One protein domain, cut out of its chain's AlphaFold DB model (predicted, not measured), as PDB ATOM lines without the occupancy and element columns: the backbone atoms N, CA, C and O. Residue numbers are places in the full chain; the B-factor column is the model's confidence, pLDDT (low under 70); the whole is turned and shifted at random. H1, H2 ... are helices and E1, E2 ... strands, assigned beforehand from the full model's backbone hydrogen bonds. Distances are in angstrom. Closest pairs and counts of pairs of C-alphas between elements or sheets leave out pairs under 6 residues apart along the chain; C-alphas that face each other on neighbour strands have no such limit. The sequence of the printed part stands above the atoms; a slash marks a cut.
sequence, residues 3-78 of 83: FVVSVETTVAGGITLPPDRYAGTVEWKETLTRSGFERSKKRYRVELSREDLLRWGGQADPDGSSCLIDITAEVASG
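AT A GLANCE: This is residues 3 to 78 of the 83 residues of an uncharacterized protein of Aureimonas sp. Leaf454 (UniProt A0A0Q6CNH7). A long, twisted two-stranded hairpin of E3 and E4 reaches out as an arm from a loose head, where E5 pairs with the part of E4 near H1, and the small hairpin of E1 and E2 and the short helices H1 and H2 gather. The turn at the far end of the arm, at residues 34 and 35, lies far from the head, and the arm makes the length of the domain. The 76 printed residues hold five named strands and two named helices, in the order E1 E2 E3 E4 H1 E5 H2, and the class is mixed, helices and strands. One sheet runs E3 - E4 - E5 and the other E1 - E2, both antiparallel. The whole is loose, with a radius of gyration of the C-alphas of 14.3 A, and elongated, with spans of 47 by 30 by 19 A.

IN THESE COORDINATES: E1 is residues 9 to 11, beginning at C-alpha 9 (117.809, 265.072, 319.375), and E2 is residues 15 to 17. E3, residues 23 to 33, measures 31.4 A from first to last C-alpha. E4, residues 36 to 49, measures 36.9 A, begins at C-alpha 36 (147.765, 251.986, 336.163) and bends by 59 degrees at residue 40. H1 is residues 50 to 55. E5, residues 66 to 70, measures 13.1 A. H2, residues 72 to 77, ends at C-alpha 77 (121.879, 254.303, 321.295).

HOW THE PARTS SIT: The sheet E3 E4 E5 is strongly twisted, with E3 and E5 as edge strands. E3 and E4 form a hairpin, with N 25 and O 45 at 2.7 A and N 33 and O 36 at 2.9 A, within hydrogen-bond range. E4 and E5 are antiparallel at 132 degrees, with N 67 and O 48 at 2.8 A. Residues 3 to 4 pair antiparallel with residues 23 to 24 of E3. H1 is on the sheet at a height of 7.2 A and stands up from it, rising 62 degrees; the C-alphas of Arg 50 and Ser 66 are its closest to E5, 5.4 A apart. H2 is on the sheet at a height of 8.0 A, over none of its strands, only just, with 2 of its 6 C-alphas falling on E4; its closest C-alphas to E4 are those of Thr 72 and Tyr 44, 4.7 A apart. E1 and E2 form a hairpin, with N 11 and O 15 at 2.8 A. The closest C-alphas of E2 and H1 are those of Ile 15 and Leu 53, 7.3 A apart. H1 and H2 are apart. In both helices every O i to N i+4 pair is within hydrogen-bond range.

THE WHOLE: The two C-alphas farthest apart are those of Ser 35 and Arg 55, at 46.9 A. The printed part has no cut and no long link; the link from H1 to E5, 10 residues, is short, and the others are tight. The mean pLDDT of the printed part is 75.8, and it is under 70 at residues 12 to 13, 40 to 41 and 59 to 65.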
ATOM      1  N   PHE A   3     132.836 267.499 319.862       75.31
ATOM      2  CA  PHE A   3     132.034 266.990 318.748       75.31
ATOM      3  C   PHE A   3     130.864 267.936 318.496       75.31
ATOM      4  O   PHE A   3     130.541 268.750 319.360       75.31
ATOM      5  N   VAL A   4     130.220 267.823 317.342       77.12
ATOM      6  CA  VAL A   4     128.996 268.572 317.037       77.12
ATOM      7  C   VAL A   4     127.830 267.598 316.945       77.12
ATOM      8  O   VAL A   4     127.969 266.515 316.377       77.12
ATOM      9  N   VAL A   5     126.694 267.974 317.531       73.75
ATOM     10  CA  VAL A   5     125.438 267.224 317.414       73.75
ATOM     11  C   VAL A   5     124.927 267.372 315.983       73.75
ATOM     12  O   VAL A   5     124.556 268.469 315.596       73.75
ATOM     13  N   SER A   6     124.925 266.309 315.184       71.75
ATOM     14  CA  SER A   6     124.641 266.381 313.733       71.75
ATOM     15  C   SER A   6     123.182 266.106 313.369       71.75
ATOM     16  O   SER A   6     122.801 266.181 312.205       71.75
ATOM     17  N   VAL A   7     122.367 265.725 314.351       72.81
ATOM     18  CA  VAL A   7     120.955 265.354 314.183       72.81
ATOM     19  C   VAL A   7     120.111 266.043 315.247       72.81
ATOM     20  O   VAL A   7     120.603 266.325 316.339       72.81
ATOM     21  N   GLU A   8     118.847 266.324 314.934       76.81
ATOM     22  CA  GLU A   8     117.898 266.783 315.949       76.81
ATOM     23  C   GLU A   8     117.731 265.693 317.012       76.81
ATOM     24  O   GLU A   8     117.505 264.531 316.673       76.81
ATOM     25  N   THR A   9     117.860 266.054 318.287       73.38
ATOM     26  CA  THR A   9     117.809 265.072 319.375       73.38
ATOM     27  C   THR A   9     117.064 265.592 320.585       73.38
ATOM     28  O   THR A   9     117.219 266.747 320.973       73.38
ATOM     29  N   THR A  10     116.316 264.711 321.237       78.38
ATOM     30  CA  THR A  10     115.674 265.006 322.518       78.38
ATOM     31  C   THR A  10     116.542 264.481 323.649       78.38
ATOM     32  O   THR A  10     116.867 263.301 323.683       78.38
ATOM     33  N   VAL A  11     116.919 265.348 324.584       75.50
ATOM     34  CA  VAL A  11     117.776 265.013 325.728       75.50
ATOM     35  C   VAL A  11     117.092 265.383 327.039       75.50
ATOM     36  O   VAL A  11     116.145 266.176 327.062       75.50
ATOM     37  N   ALA A  12     117.549 264.793 328.145       66.50
ATOM     38  CA  ALA A  12     117.061 265.092 329.497       66.50
ATOM     39  C   ALA A  12     115.521 265.053 329.649       66.50
ATOM     40  O   ALA A  12     114.935 265.854 330.373       66.50
ATOM     41  N   GLY A  13     114.856 264.119 328.958       66.50
ATOM     42  CA  GLY A  13     113.417 263.878 329.108       66.50
ATOM     43  C   GLY A  13     112.489 264.896 328.435       66.50
ATOM     44  O   GLY A  13     111.286 264.837 328.680       66.50
ATOM     45  N   GLY A  14     113.002 265.800 327.589       72.12
ATOM     46  CA  GLY A  14     112.140 266.713 326.823       72.12
ATOM     47  C   GLY A  14     112.813 267.872 326.084       72.12
ATOM     48  O   GLY A  14     112.114 268.651 325.445       72.12
ATOM     49  N   ILE A  15     114.139 268.005 326.141       78.31
ATOM     50  CA  ILE A  15     114.861 269.127 325.531       78.31
ATOM     51  C   ILE A  15     115.224 268.771 324.096       78.31
ATOM     52  O   ILE A  15     116.106 267.945 323.886       78.31
ATOM     53  N   THR A  16     114.577 269.390 323.109       80.50
ATOM     54  CA  THR A  16     114.897 269.151 321.691       80.50
ATOM     55  C   THR A  16     116.022 270.077 321.232       80.50
ATOM     56  O   THR A  16     115.854 271.293 321.185       80.50
ATOM     57  N   LEU A  17     117.176 269.505 320.898       79.62
ATOM     58  CA  LEU A  17     118.349 270.215 320.407       79.62
ATOM     59  C   LEU A  17     118.418 270.144 318.877       79.62
ATOM     60  O   LEU A  17     118.484 269.037 318.339       79.62
ATOM     61  N   PRO A  18     118.448 271.285 318.161       77.50
ATOM     62  CA  PRO A  18     118.683 271.302 316.721       77.50
ATOM     63  C   PRO A  18     120.080 270.789 316.321       77.50
ATOM     64  O   PRO A  18     121.047 270.987 317.071       77.50
ATOM     65  N   PRO A  19     120.203 270.212 315.109       79.75
ATOM     66  CA  PRO A  19     121.477 269.779 314.551       79.75
ATOM     67  C   PRO A  19     122.417 270.964 314.288       79.75
ATOM     68  O   PRO A  19     121.989 272.102 314.089       79.75
ATOM     69  N   ASP A  20     123.713 270.675 314.307       78.38
ATOM     70  CA  ASP A  20     124.852 271.538 313.981       78.38
ATOM     71  C   ASP A  20     124.981 272.823 314.809       78.38
ATOM     72  O   ASP A  20     125.788 273.703 314.506       78.38
ATOM     73  N   ARG A  21     124.205 272.936 315.890       74.69
ATOM     74  CA  ARG A  21     124.130 274.153 316.706       74.69
ATOM     75  C   ARG A  21     124.891 274.053 318.022       74.69
ATOM     76  O   ARG A  21     125.327 275.074 318.547       74.69
ATOM     77  N   TYR A  22     125.055 272.839 318.543       75.50
ATOM     78  CA  TYR A  22     125.657 272.603 319.851       75.50
ATOM     79  C   TYR A  22     126.910 271.747 319.740       75.50
ATOM     80  O   TYR A  22     126.902 270.657 319.163       75.50
ATOM     81  N   ALA A  23     127.989 272.259 320.331       75.31
ATOM     82  CA  ALA A  23     129.223 271.519 320.505       75.31
ATOM     83  C   ALA A  23     129.171 270.756 321.832       75.31
ATOM     84  O   ALA A  23     128.973 271.336 322.901       75.31
ATOM     85  N   GLY A  24     129.357 269.446 321.762       80.50
ATOM     86  CA  GLY A  24     129.536 268.600 322.924       80.50
ATOM     87  C   GLY A  24     131.009 268.394 323.264       80.50
ATOM     88  O   GLY A  24     131.899 268.480 322.417       80.50
ATOM     89  N   THR A  25     131.279 268.087 324.525       80.25
ATOM     90  CA  THR A  25     132.577 267.639 325.017       80.25
ATOM     91  C   THR A  25     132.535 266.153 325.345       80.25
ATOM     92  O   THR A  25     131.588 265.628 325.931       80.25
ATOM     93  N   VAL A  26     133.590 265.455 324.933       81.81
ATOM     94  CA  VAL A  26     133.852 264.072 325.321       81.81
ATOM     95  C   VAL A  26     134.840 264.072 326.475       81.81
ATOM     96  O   VAL A  26     135.994 264.484 326.305       81.81
ATOM     97  N   GLU A  27     134.417 263.515 327.601       80.12
ATOM     98  CA  GLU A  27     135.261 263.275 328.763       80.12
ATOM     99  C   GLU A  27     135.499 261.776 328.953       80.12
ATOM    100  O   GLU A  27     134.576 260.961 328.916       80.12
ATOM    101  N   TRP A  28     136.752 261.396 329.183       78.31
ATOM    102  CA  TRP A  28     137.093 260.029 329.553       78.31
ATOM    103  C   TRP A  28     137.151 259.936 331.068       78.31
ATOM    104  O   TRP A  28     137.910 260.653 331.715       78.31
ATOM    105  N   LYS A  29     136.361 259.031 331.644       76.50
ATOM    106  CA  LYS A  29     136.534 258.654 333.040       76.50
ATOM    107  C   LYS A  29     137.729 257.714 333.127       76.50
ATOM    108  O   LYS A  29     137.630 256.538 332.771       76.50
ATOM    109  N   GLU A  30     138.844 258.261 333.587       76.38
ATOM    110  CA  GLU A  30     140.043 257.509 333.928       76.38
ATOM    111  C   GLU A  30     139.931 257.063 335.385       76.38
ATOM    112  O   GLU A  30     139.791 257.878 336.299       76.38
ATOM    113  N   THR A  31     139.926 255.752 335.600       74.31
ATOM    114  CA  THR A  31     139.932 255.169 336.940       74.31
ATOM    115  C   THR A  31     141.355 254.733 337.247       74.31
ATOM    116  O   THR A  31     141.944 253.944 336.508       74.31
ATOM    117  N   LEU A  32     141.925 255.248 338.337       73.69
ATOM    118  CA  LEU A  32     143.218 254.776 338.814       73.69
ATOM    119  C   LEU A  32     143.035 253.379 339.417       73.69
ATOM    120  O   LEU A  32     142.339 253.213 340.419       73.69
ATOM    121  N   THR A  33     143.653 252.375 338.805       77.19
ATOM    122  CA  THR A  33     143.676 250.998 339.305       77.19
ATOM    123  C   THR A  33     145.073 250.645 339.816       77.19
ATOM    124  O   THR A  33     146.047 251.362 339.577       77.19
ATOM    125  N   ARG A  34     145.200 249.505 340.508       76.56
ATOM    126  CA  ARG A  34     146.490 249.002 341.021       76.56
ATOM    127  C   ARG A  34     147.540 248.750 339.927       76.56
ATOM    128  O   ARG A  34     148.718 248.658 340.256       76.56
ATOM    129  N   SER A  35     147.123 248.642 338.666       76.88
ATOM    130  CA  SER A  35     147.982 248.363 337.507       76.88
ATOM    131  C   SER A  35     148.173 249.572 336.581       76.88
ATOM    132  O   SER A  35     148.808 249.432 335.540       76.88
ATOM    133  N   GLY A  36     147.654 250.751 336.947       79.75
ATOM    134  CA  GLY A  36     147.765 251.986 336.163       79.75
ATOM    135  C   GLY A  36     146.420 252.672 335.911       79.75
ATOM    136  O   GLY A  36     145.415 252.375 336.561       79.75
ATOM    137  N   PHE A  37     146.401 253.610 334.962       70.38
ATOM    138  CA  PHE A  37     145.179 254.294 334.537       70.38
ATOM    139  C   PHE A  37     144.373 253.403 333.593       70.38
ATOM    140  O   PHE A  37     144.844 253.046 332.513       70.38
ATOM    141  N   GLU A  38     143.145 253.070 333.983       74.12
ATOM    142  CA  GLU A  38     142.192 252.392 333.113       74.12
ATOM    143  C   GLU A  38     141.188 253.411 332.559       74.12
ATOM    144  O   GLU A  38     140.516 254.129 333.304       74.12
ATOM    145  N   ARG A  39     141.080 253.485 331.228       70.25
ATOM    146  CA  ARG A  39     140.052 254.281 330.547       70.25
ATOM    147  C   ARG A  39     138.757 253.482 330.493       70.25
ATOM    148  O   ARG A  39     138.552 252.708 329.565       70.25
ATOM    149  N   SER A  40     137.885 253.668 331.482       66.25
ATOM    150  CA  SER A  40     136.728 252.780 331.660       66.25
ATOM    151  C   SER A  40     135.433 253.295 331.013       66.25
ATOM    152  O   SER A  40     134.592 252.486 330.631       66.25
ATOM    153  N   LYS A  41     135.208 254.617 330.887       69.25
ATOM    154  CA  LYS A  41     133.931 255.133 330.339       69.25
ATOM    155  C   LYS A  41     134.062 256.468 329.609       69.25
ATOM    156  O   LYS A  41     134.578 257.432 330.168       69.25
ATOM    157  N   LYS A  42     133.532 256.530 328.388       80.31
ATOM    158  CA  LYS A  42     133.391 257.757 327.596       80.31
ATOM    159  C   LYS A  42     132.080 258.443 327.995       80.31
ATOM    160  O   LYS A  42     131.027 257.817 327.908       80.31
ATOM    161  N   ARG A  43     132.150 259.671 328.505       82.06
ATOM    162  CA  ARG A  43     130.997 260.525 328.809       82.06
ATOM    163  C   ARG A  43     130.875 261.587 327.733       82.06
ATOM    164  O   ARG A  43     131.859 262.253 327.421       82.06
ATOM    165  N   TYR A  44     129.681 261.731 327.185       83.06
ATOM    166  CA  TYR A  44     129.359 262.761 326.210       83.06
ATOM    167  C   TYR A  44     128.495 263.798 326.900       83.06
ATOM    168  O   TYR A  44     127.490 263.454 327.519       83.06
ATOM    169  N   ARG A  45     128.908 265.059 326.830       84.00
ATOM    170  CA  ARG A  45     128.192 266.167 327.450       84.00
ATOM    171  C   ARG A  45     127.975 267.275 326.453       84.00
ATOM    172  O   ARG A  45     128.858 267.536 325.648       84.00
ATOM    173  N   VAL A  46     126.844 267.948 326.534       83.44
ATOM    174  CA  VAL A  46     126.582 269.172 325.779       83.44
ATOM    175  C   VAL A  46     126.413 270.304 326.770       83.44
ATOM    176  O   VAL A  46     125.696 270.164 327.761       83.44
ATOM    177  N   GLU A  47     127.109 271.409 326.519       81.75
ATOM    178  CA  GLU A  47     126.885 272.643 327.256       81.75
ATOM    179  C   GLU A  47     125.792 273.445 326.554       81.75
ATOM    180  O   GLU A  47     125.881 273.739 325.362       81.75
ATOM    181  N   LEU A  48     124.755 273.789 327.308       79.44
ATOM    182  CA  LEU A  48     123.674 274.648 326.857       79.44
ATOM    183  C   LEU A  48     123.666 275.913 327.696       79.44
ATOM    184  O   LEU A  48     123.740 275.863 328.925       79.44
ATOM    185  N   SER A  49     123.532 277.058 327.041       79.75
ATOM    186  CA  SER A  49     123.244 278.308 327.735       79.75
ATOM    187  C   SER A  49     121.854 278.238 328.366       79.75
ATOM    188  O   SER A  49     120.940 277.622 327.812       79.75
ATOM    189  N   ARG A  50     121.663 278.924 329.496       78.19
ATOM    190  CA  ARG A  50     120.362 279.001 330.178       78.19
ATOM    191  C   ARG A  50     119.215 279.417 329.248       78.19
ATOM    192  O   ARG A  50     118.122 278.872 329.354       78.19
ATOM    193  N   GLU A  51     119.461 280.363 328.343       80.06
ATOM    194  CA  GLU A  51     118.466 280.843 327.374       80.06
ATOM    195  C   GLU A  51     117.978 279.733 326.442       80.06
ATOM    196  O   GLU A  51     116.775 279.563 326.263       80.06
ATOM    197  N   ASP A  52     118.901 278.950 325.886       79.31
ATOM    198  CA  ASP A  52     118.556 277.836 325.008       79.31
ATOM    199  C   ASP A  52     117.902 276.699 325.790       79.31
ATOM    200  O   ASP A  52     116.932 276.107 325.323       79.31
ATOM    201  N   LEU A  53     118.366 276.431 327.009       77.19
ATOM    202  CA  LEU A  53     117.750 275.416 327.847       77.19
ATOM    203  C   LEU A  53     116.276 275.746 328.136       77.19
ATOM    204  O   LEU A  53     115.416 274.893 327.948       77.19
ATOM    205  N   LEU A  54     115.969 276.996 328.497       77.56
ATOM    206  CA  LEU A  54     114.590 277.463 328.677       77.56
ATOM    207  C   LEU A  54     113.799 277.458 327.360       77.56
ATOM    208  O   LEU A  54     112.625 277.093 327.349       77.56
ATOM    209  N   ARG A  55     114.435 277.838 326.245       79.44
ATOM    210  CA  ARG A  55     113.820 277.871 324.910       79.44
ATOM    211  C   ARG A  55     113.355 276.494 324.447       79.44
ATOM    212  O   ARG A  55     112.307 276.395 323.815       79.44
ATOM    213  N   TRP A  56     114.128 275.458 324.753       77.38
ATOM    214  CA  TRP A  56     113.862 274.084 324.331       77.38
ATOM    215  C   TRP A  56     113.146 273.250 325.401       77.38
ATOM    216  O   TRP A  56     113.043 272.038 325.253       77.38
ATOM    217  N   GLY A  57     112.623 273.885 326.458       70.00
ATOM    218  CA  GLY A  57     111.768 273.238 327.459       70.00
ATOM    219  C   GLY A  57     112.507 272.545 328.606       70.00
ATOM    220  O   GLY A  57     111.901 271.782 329.353       70.00
ATOM    221  N   GLY A  58     113.803 272.800 328.765       70.75
ATOM    222  CA  GLY A  58     114.596 272.305 329.882       70.75
ATOM    223  C   GLY A  58     114.485 273.162 331.139       70.75
ATOM    224  O   GLY A  58     114.100 274.332 331.105       70.75
ATOM    225  N   GLN A  59     114.866 272.574 332.270       65.88
ATOM    226  CA  GLN A  59     114.837 273.234 333.571       65.88
ATOM    227  C   GLN A  59     116.246 273.671 333.982       65.88
ATOM    228  O   GLN A  59     117.114 272.834 334.223       65.88
ATOM    229  N   ALA A  60     116.484 274.984 334.002       64.06
ATOM    230  CA  ALA A  60     117.790 275.535 334.349       64.06
ATOM    231  C   ALA A  60     117.964 275.578 335.865       64.06
ATOM    232  O   ALA A  60     117.042 275.972 336.584       64.06
ATOM    233  N   ASP A  61     119.158 275.224 336.335       65.50
ATOM    234  CA  ASP A  61     119.536 275.452 337.725       65.50
ATOM    235  C   ASP A  61     119.526 276.969 338.005       65.50
ATOM    236  O   ASP A  61     120.029 277.746 337.184       65.50
ATOM    237  N   PRO A  62     118.942 277.429 339.125       60.28
ATOM    238  CA  PRO A  62     118.759 278.856 339.392       60.28
ATOM    239  C   PRO A  62     120.076 279.649 339.454       60.28
ATOM    240  O   PRO A  62     120.065 280.839 339.124       60.28
ATOM    241  N   ASP A  63     121.185 278.984 339.789       63.44
ATOM    242  CA  ASP A  63     122.525 279.562 339.980       63.44
ATOM    243  C   ASP A  63     123.464 279.425 338.758       63.44
ATOM    244  O   ASP A  63     124.575 279.954 338.765       63.44
ATOM    245  N   GLY A  64     123.053 278.723 337.694       61.66
ATOM    246  CA  GLY A  64     123.920 278.405 336.553       61.66
ATOM    247  C   GLY A  64     123.713 279.302 335.326       61.66
ATOM    248  O   GLY A  64     122.593 279.459 334.838       61.66
ATOM    249  N   SER A  65     124.804 279.841 334.768       68.12
ATOM    250  CA  SER A  65     124.803 280.502 333.445       68.12
ATOM    251  C   SER A  65     124.715 279.493 332.289       68.12
ATOM    252  O   SER A  65     124.145 279.789 331.233       68.12
ATOM    253  N   SER A  66     125.261 278.293 332.496       70.88
ATOM    254  CA  SER A  66     125.219 277.166 331.568       70.88
ATOM    255  C   SER A  66     124.832 275.880 332.295       70.88
ATOM    256  O   SER A  66     125.068 275.712 333.492       70.88
ATOM    257  N   CYS A  67     124.209 274.969 331.555       75.50
ATOM    258  CA  CYS A  67     123.828 273.646 332.016       75.50
ATOM    259  C   CYS A  67     124.564 272.598 331.185       75.50
ATOM    260  O   CYS A  67     124.541 272.632 329.955       75.50
ATOM    261  N   LEU A  68     125.196 271.648 331.871       78.25
ATOM    262  CA  LEU A  68     125.866 270.510 331.254       78.25
ATOM    263  C   LEU A  68     124.915 269.317 331.255       78.25
ATOM    264  O   LEU A  68     124.592 268.782 332.316       78.25
ATOM    265  N   ILE A  69     124.493 268.884 330.071       80.44
ATOM    266  CA  ILE A  69     123.636 267.709 329.911       80.44
ATOM    267  C   ILE A  69     124.500 266.518 329.520       80.44
ATOM    268  O   ILE A  69     125.231 266.587 328.535       80.44
ATOM    269  N   ASP A  70     124.420 265.430 330.287       82.06
ATOM    270  CA  ASP A  70     125.016 264.149 329.902       82.06
ATOM    271  C   ASP A  70     124.114 263.474 328.866       82.06
ATOM    272  O   ASP A  70     122.954 263.197 329.150       82.06
ATOM    273  N   ILE A  71     124.663 263.247 327.674       80.69
ATOM    274  CA  ILE A  71     123.983 262.631 326.528       80.69
ATOM    275  C   ILE A  71     124.625 261.290 326.153       80.69
ATOM    276  O   ILE A  71     124.618 260.847 325.003       80.69
ATOM    277  N   THR A  72     125.306 260.660 327.114       82.62
ATOM    278  CA  THR A  72     126.080 259.440 326.864       82.62
ATOM    279  C   THR A  72     125.189 258.287 326.413       82.62
ATOM    280  O   THR A  72     125.638 257.460 325.622       82.62
ATOM    281  N   ALA A  73     123.960 258.206 326.928       80.12
ATOM    282  CA  ALA A  73     123.031 257.135 326.585       80.12
ATOM    283  C   ALA A  73     122.524 257.288 325.146       80.12
ATOM    284  O   ALA A  73     122.515 256.312 324.405       80.12
ATOM    285  N   GLU A  74     122.212 258.513 324.745       81.12
ATOM    286  CA  GLU A  74     121.667 258.895 323.446       81.12
ATOM    287  C   GLU A  74     122.723 258.787 322.331       81.12
ATOM    288  O   GLU A  74     122.443 258.347 321.216       81.12
ATOM    289  N   VAL A  75     123.988 259.103 322.631       79.62
ATOM    290  CA  VAL A  75     125.102 258.811 321.710       79.62
ATOM    291  C   VAL A  75     125.338 257.301 321.602       79.62
ATOM    292  O   VAL A  75     125.649 256.799 320.524       79.62
ATOM    293  N   ALA A  76     125.201 256.551 322.702       79.25
ATOM    294  CA  ALA A  76     125.397 255.101 322.697       79.25
ATOM    295  C   ALA A  76     124.262 254.339 321.992       79.25
ATOM    296  O   ALA A  76     124.523 253.283 321.416       79.25
ATOM    297  N   SER A  77     123.029 254.855 322.022       78.88
ATOM    298  CA  SER A  77     121.879 254.303 321.295       78.88
ATOM    299  C   SER A  77     121.897 254.641 319.802       78.88
ATOM    300  O   SER A  77     121.193 253.998 319.026       78.88
ATOM    301  N   GLY A  78     122.724 255.608 319.386       73.94
ATOM    302  CA  GLY A  78     122.776 256.112 318.014       73.94
ATOM    303  C   GLY A  78     121.691 257.144 317.697       73.94
ATOM    304  O   GLY A  78     121.580 257.563 316.548       73.94
TER     305      GLY A  78